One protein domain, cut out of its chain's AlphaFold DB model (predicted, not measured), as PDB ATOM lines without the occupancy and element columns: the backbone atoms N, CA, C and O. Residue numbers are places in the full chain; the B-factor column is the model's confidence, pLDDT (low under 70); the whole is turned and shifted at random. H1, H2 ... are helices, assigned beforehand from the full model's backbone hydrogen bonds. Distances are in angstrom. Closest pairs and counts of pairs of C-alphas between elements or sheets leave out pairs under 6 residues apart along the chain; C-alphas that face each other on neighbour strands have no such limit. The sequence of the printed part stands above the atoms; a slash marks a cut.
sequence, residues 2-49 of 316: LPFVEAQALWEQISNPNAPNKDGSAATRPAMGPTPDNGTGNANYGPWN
ATOM      1  N   LEU A   2      -3.541 -20.453 133.604       92.75
ATOM      2  CA  LEU A   2      -2.295 -19.853 134.127       92.75
ATOM      3  C   LEU A   2      -1.114 -19.686 133.134       92.75
ATOM      4  O   LEU A   2      -0.521 -18.610 133.140       92.75
ATOM      5  N   PRO A   3      -0.800 -20.650 132.238       92.75
ATOM      6  CA  PRO A   3       0.279 -20.471 131.254       92.75
ATOM      7  C   PRO A   3       0.055 -19.328 130.249       92.75
ATOM      8  O   PRO A   3       0.998 -18.861 129.628       92.75
ATOM      9  N   PHE A   4      -1.195 -18.895 130.063       92.38
ATOM     10  CA  PHE A   4      -1.597 -17.905 129.056       92.38
ATOM     11  C   PHE A   4      -1.809 -16.500 129.635       92.38
ATOM     12  O   PHE A   4      -2.218 -15.601 128.911       92.38
ATOM     13  N   VAL A   5      -1.579 -16.320 130.937       92.69
ATOM     14  CA  VAL A   5      -1.823 -15.068 131.682       92.69
ATOM     15  C   VAL A   5      -0.611 -14.700 132.535       92.69
ATOM     16  O   VAL A   5      -0.743 -14.250 133.667       92.69
ATOM     17  N   GLU A   6       0.584 -14.986 132.011       92.38
ATOM     18  CA  GLU A   6       1.875 -14.652 132.636       92.38
ATOM     19  C   GLU A   6       2.086 -15.265 134.039       92.38
ATOM     20  O   GLU A   6       3.005 -14.902 134.766       92.38
ATOM     21  N   ALA A   7       1.293 -16.277 134.408       94.31
ATOM     22  CA  ALA A   7       1.379 -16.991 135.683       94.31
ATOM     23  C   ALA A   7       2.120 -18.338 135.546       94.31
ATOM     24  O   ALA A   7       1.749 -19.336 136.174       94.31
ATOM     25  N   GLN A   8       3.173 -18.379 134.720       95.00
ATOM     26  CA  GLN A   8       3.930 -19.598 134.403       95.00
ATOM     27  C   GLN A   8       4.576 -20.231 135.646       95.00
ATOM     28  O   GLN A   8       4.477 -21.440 135.834       95.00
ATOM     29  N   ALA A   9       5.151 -19.428 136.545       94.06
ATOM     30  CA  ALA A   9       5.763 -19.939 137.776       94.06
ATOM     31  C   ALA A   9       4.740 -20.636 138.694       94.06
ATOM     32  O   ALA A   9       5.019 -21.687 139.269       94.06
ATOM     33  N   LEU A  10       3.524 -20.086 138.802       94.88
ATOM     34  CA  LEU A  10       2.451 -20.716 139.573       94.88
ATOM     35  C   LEU A  10       1.950 -21.994 138.886       94.88
ATOM     36  O   LEU A  10       1.681 -22.994 139.550       94.88
ATOM     37  N   TRP A  11       1.853 -21.981 137.554       95.88
ATOM     38  CA  TRP A  11       1.529 -23.175 136.779       95.88
ATOM     39  C   TRP A  11       2.545 -24.297 137.002       95.88
ATOM     40  O   TRP A  11       2.144 -25.442 137.191       95.88
ATOM     41  N   GLU A  12       3.840 -23.992 137.015       95.19
ATOM     42  CA  GLU A  12       4.893 -24.979 137.267       95.19
ATOM     43  C   GLU A  12       4.779 -25.589 138.664       95.19
ATOM     44  O   GLU A  12       4.949 -26.798 138.803       95.19
ATOM     45  N   GLN A  13       4.402 -24.808 139.679       94.31
ATOM     46  CA  GLN A  13       4.123 -25.355 141.009       94.31
ATOM     47  C   GLN A  13       2.900 -26.280 141.011       94.31
ATOM     48  O   GLN A  13       2.938 -27.338 141.629       94.31
ATOM     49  N   ILE A  14       1.816 -25.908 140.324       94.25
ATOM     50  CA  ILE A  14       0.578 -26.705 140.304       94.25
ATOM     51  C   ILE A  14       0.745 -27.982 139.477       94.25
ATOM     52  O   ILE A  14       0.289 -29.046 139.880       94.25
ATOM     53  N   SER A  15       1.369 -27.887 138.305       95.50
ATOM     54  CA  SER A  15       1.479 -28.991 137.344       95.50
ATOM     55  C   SER A  15       2.507 -30.051 137.735       95.50
ATOM     56  O   SER A  15       2.448 -31.165 137.216       95.50
ATOM     57  N   ASN A  16       3.399 -29.743 138.677       94.00
ATOM     58  CA  ASN A  16       4.403 -30.667 139.194       94.00
ATOM     59  C   ASN A  16       4.062 -31.138 140.618       94.00
ATOM     60  O   ASN A  16       3.323 -30.474 141.348       94.00
ATOM     61  N   PRO A  17       4.573 -32.308 141.041       91.69
ATOM     62  CA  PRO A  17       4.435 -32.744 142.422       91.69
ATOM     63  C   PRO A  17       5.207 -31.831 143.388       91.69
ATOM     64  O   PRO A  17       6.167 -31.162 143.015       91.69
ATOM     65  N   ASN A  18       4.828 -31.894 144.664       88.94
ATOM     66  CA  ASN A  18       5.537 -31.295 145.801       88.94
ATOM     67  C   ASN A  18       5.585 -29.758 145.835       88.94
ATOM     68  O   ASN A  18       6.549 -29.173 146.330       88.94
ATOM     69  N   ALA A  19       4.531 -29.094 145.350       91.88
ATOM     70  CA  ALA A  19       4.363 -27.659 145.574       91.88
ATOM     71  C   ALA A  19       4.380 -27.324 147.081       91.88
ATOM     72  O   ALA A  19       3.879 -28.123 147.885       91.88
ATOM     73  N   PRO A  20       4.912 -26.152 147.472       91.44
ATOM     74  CA  PRO A  20       5.076 -25.795 148.875       91.44
ATOM     75  C   PRO A  20       3.735 -25.607 149.592       91.44
ATOM     76  O   PRO A  20       2.689 -25.337 148.988       91.44
ATOM     77  N   ASN A  21       3.777 -25.718 150.917       90.06
ATOM     78  CA  ASN A  21       2.688 -25.265 151.765       90.06
ATOM     79  C   ASN A  21       2.573 -23.729 151.733       90.06
ATOM     80  O   ASN A  21       3.480 -23.019 151.301       90.06
ATOM     81  N   LYS A  22       1.456 -23.200 152.238       87.00
ATOM     82  CA  LYS A  22       1.173 -21.760 152.352       87.00
ATOM     83  C   LYS A  22       2.245 -20.984 153.125       87.00
ATOM     84  O   LYS A  22       2.495 -19.829 152.808       87.00
ATOM     85  N   ASP A  23       2.856 -21.606 154.129       88.56
ATOM     86  CA  ASP A  23       3.943 -21.030 154.930       88.56
ATOM     87  C   ASP A  23       5.326 -21.146 154.257       88.56
ATOM     88  O   ASP A  23       6.335 -20.763 154.844       88.56
ATOM     89  N   GLY A  24       5.383 -21.680 153.033       89.12
ATOM     90  CA  GLY A  24       6.613 -21.909 152.281       89.12
ATOM     91  C   GLY A  24       7.343 -23.204 152.643       89.12
ATOM     92  O   GLY A  24       8.342 -23.526 152.002       89.12
ATOM     93  N   SER A  25       6.863 -23.975 153.625       91.31
ATOM     94  CA  SER A  25       7.467 -25.264 153.964       91.31
ATOM     95  C   SER A  25       7.275 -26.285 152.840       91.31
ATOM     96  O   SER A  25       6.283 -26.267 152.105       91.31
ATOM     97  N   ALA A  26       8.234 -27.200 152.692       90.12
ATOM     98  CA  ALA A  26       8.124 -28.283 151.723       90.12
ATOM     99  C   ALA A  26       6.926 -29.191 152.052       90.12
ATOM    100  O   ALA A  26       6.650 -29.486 153.216       90.12
ATOM    101  N   ALA A  27       6.234 -29.672 151.020       86.38
ATOM    102  CA  ALA A  27       5.110 -30.586 151.168       86.38
ATOM    103  C   ALA A  27       5.159 -31.677 150.103       86.38
ATOM    104  O   ALA A  27       5.539 -31.420 148.964       86.38
ATOM    105  N   THR A  28       4.707 -32.881 150.449       87.56
ATOM    106  CA  THR A  28       4.526 -33.959 149.471       87.56
ATOM    107  C   THR A  28       3.103 -33.913 148.937       87.56
ATOM    108  O   THR A  28       2.147 -34.187 149.665       87.56
ATOM    109  N   ARG A  29       2.941 -33.536 147.667       86.19
ATOM    110  CA  ARG A  29       1.632 -33.364 147.017       86.19
ATOM    111  C   ARG A  29       1.678 -33.946 145.604       86.19
ATOM    112  O   ARG A  29       2.709 -33.806 144.948       86.19
ATOM    113  N   PRO A  30       0.600 -34.581 145.113       90.00
ATOM    114  CA  PRO A  30       0.542 -34.989 143.716       90.00
ATOM    115  C   PRO A  30       0.546 -33.760 142.798       90.00
ATOM    116  O   PRO A  30       0.174 -32.658 143.214       90.00
ATOM    117  N   ALA A  31       0.921 -33.972 141.535       92.75
ATOM    118  CA  ALA A  31       0.667 -32.996 140.483       92.75
ATOM    119  C   ALA A  31      -0.828 -32.633 140.439       92.75
ATOM    120  O   ALA A  31      -1.687 -33.466 140.732       92.75
ATOM    121  N   MET A  32      -1.119 -31.390 140.062       91.81
ATOM    122  CA  MET A  32      -2.436 -30.738 140.105       91.81
ATOM    123  C   MET A  32      -2.978 -30.453 141.509       91.81
ATOM    124  O   MET A  32      -4.080 -29.920 141.637       91.81
ATOM    125  N   GLY A  33      -2.196 -30.740 142.552       89.12
ATOM    126  CA  GLY A  33      -2.533 -30.413 143.926       89.12
ATOM    127  C   GLY A  33      -3.780 -31.138 144.454       89.12
ATOM    128  O   GLY A  33      -4.379 -31.988 143.793       89.12
ATOM    129  N   PRO A  34      -4.166 -30.847 145.702       87.62
ATOM    130  CA  PRO A  34      -5.419 -31.322 146.262       87.62
ATOM    131  C   PRO A  34      -6.611 -30.487 145.771       87.62
ATOM    132  O   PRO A  34      -6.443 -29.406 145.207       87.62
ATOM    133  N   THR A  35      -7.828 -30.938 146.085       85.44
ATOM    134  CA  THR A  35      -9.023 -30.089 145.960       85.44
ATOM    135  C   THR A  35      -8.835 -28.791 146.769       85.44
ATOM    136  O   THR A  35      -8.349 -28.861 147.900       85.44
ATOM    137  N   PRO A  36      -9.238 -27.617 146.251       83.94
ATOM    138  CA  PRO A  36      -9.098 -26.321 146.933       83.94
ATOM    139  C   PRO A  36     -10.081 -26.122 148.109       83.94
ATOM    140  O   PRO A  36     -10.266 -25.010 148.596       83.94
ATOM    141  N   ASP A  37     -10.708 -27.200 148.587       75.88
ATOM    142  CA  ASP A  37     -11.668 -27.184 149.691       75.88
ATOM    143  C   ASP A  37     -10.942 -27.175 151.047       75.88
ATOM    144  O   ASP A  37     -10.187 -28.095 151.391       75.88
ATOM    145  N   ASN A  38     -11.233 -26.154 151.855       60.00
ATOM    146  CA  ASN A  38     -10.677 -25.991 153.196       60.00
ATOM    147  C   ASN A  38     -11.116 -27.084 154.185       60.00
ATOM    148  O   ASN A  38     -10.426 -27.301 155.181       60.00
ATOM    149  N   GLY A  39     -12.200 -27.821 153.916       51.97
ATOM    150  CA  GLY A  39     -12.710 -28.882 154.792       51.97
ATOM    151  C   GLY A  39     -11.863 -30.161 154.851       51.97
ATOM    152  O   GLY A  39     -12.213 -31.084 155.578       51.97
ATOM    153  N   THR A  40     -10.763 -30.251 154.093       48.88
ATOM    154  CA  THR A  40      -9.986 -31.499 153.925       48.88
ATOM    155  C   THR A  40      -8.514 -31.404 154.357       48.88
ATOM    156  O   THR A  40      -7.699 -32.220 153.941       48.88
ATOM    157  N   GLY A  41      -8.129 -30.399 155.160       48.28
ATOM    158  CA  GLY A  41      -6.715 -30.175 155.539       48.28
ATOM    159  C   GLY A  41      -5.828 -29.703 154.373       48.28
ATOM    160  O   GLY A  41      -4.607 -29.595 154.488       48.28
ATOM    161  N   ASN A  42      -6.454 -29.397 153.235       63.62
ATOM    162  CA  ASN A  42      -5.820 -28.961 151.995       63.62
ATOM    163  C   ASN A  42      -5.725 -27.433 151.865       63.62
ATOM    164  O   ASN A  42      -5.104 -26.942 150.925       63.62
ATOM    165  N   ALA A  43      -6.231 -26.700 152.866       66.69
ATOM    166  CA  ALA A  43      -6.086 -25.249 153.014       66.69
ATOM    167  C   ALA A  43      -4.618 -24.782 153.009       66.69
ATOM    168  O   ALA A  43      -4.329 -23.623 152.718       66.69
ATOM    169  N   ASN A  44      -3.686 -25.695 153.298       82.31
ATOM    170  CA  ASN A  44      -2.257 -25.419 153.329       82.31
ATOM    171  C   ASN A  44      -1.571 -25.527 151.965       82.31
ATOM    172  O   ASN A  44      -0.386 -25.242 151.911       82.31
ATOM    173  N   TYR A  45      -2.237 -25.917 150.870       89.38
ATOM    174  CA  TYR A  45      -1.584 -25.935 149.554       89.38
ATOM    175  C   TYR A  45      -1.291 -24.501 149.087       89.38
ATOM    176  O   TYR A  45      -2.215 -23.726 148.821       89.38
ATOM    177  N   GLY A  46      -0.006 -24.138 149.020       90.38
ATOM    178  CA  GLY A  46       0.451 -22.771 148.760       90.38
ATOM    179  C   GLY A  46      -0.120 -22.161 147.477       90.38
ATOM    180  O   GLY A  46      -0.684 -21.066 147.549       90.38
ATOM    181  N   PRO A  47      -0.097 -22.869 146.331       92.12
ATOM    182  CA  PRO A  47      -0.607 -22.320 145.078       92.12
ATOM    183  C   PRO A  47      -2.070 -21.860 145.118       92.12
ATOM    184  O   PRO A  47      -2.396 -20.810 144.569       92.12
ATOM    185  N   TRP A  48      -2.950 -22.574 145.831       90.44
ATOM    186  CA  TRP A  48      -4.358 -22.174 145.974       90.44
ATOM    187  C   TRP A  48      -4.555 -20.929 146.839       90.44
ATOM    188  O   TRP A  48      -5.607 -20.316 146.768       90.44
ATOM    189  N   ASN A  49      -3.551 -20.525 147.619       88.88
ATOM    190  CA  ASN A  49      -3.593 -19.331 148.462       88.88
ATOM    191  C   ASN A  49      -2.957 -18.098 147.796       88.88
ATOM    192  O   ASN A  49      -2.808 -17.066 148.448       88.88
TER     193      ASN A  49
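What this domain is: This is residues 2 to 49 of the 316 residues of the protein "Signal peptide protein" of Rhodopirellula sallentina SM41 (UniProt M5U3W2). With little regular structure, this is mostly a winding loop, residues 16 to 45, that runs from the short helix H1 out and back to the tiny helix H2 close to H1. The stretch round Phe 4, before H1, makes one end of the long axis, and the loop round Gly 39 the other. The printed part has 48 residues, with two named helices, H1 then H2, and no named strand; its class is all helix, with 12 residues in named elements. It is compact, with a radius of gyration of the C-alphas of 10.4 A, yet elongated, spanning 30 by 19 by 18 A.

Where its parts are: H1, residues 8 to 15, begins at C-alpha 8 (3.930, -19.598, 134.403) and is 10.1 A long. H2, residues 46 to 49, ends at C-alpha 49 (-3.593, -19.331, 148.462).

How they stand to each other: H1 and H2 only just touch, with 3 pairs of C-alphas within 8 A; the closest C-alphas, of Leu 10 and Pro 47, are 6.5 A apart. In H1 every O i to N i+4 pair is within hydrogen-bond range; H2 is too short for such a pair.

The domain as a whole: The C-alphas farthest apart, of Phe 4 and Gly 39, are 30.1 A apart. The printed part has no cut. The link from H1 to H2 is long, and residues 38 to 43 have pLDDT under 70.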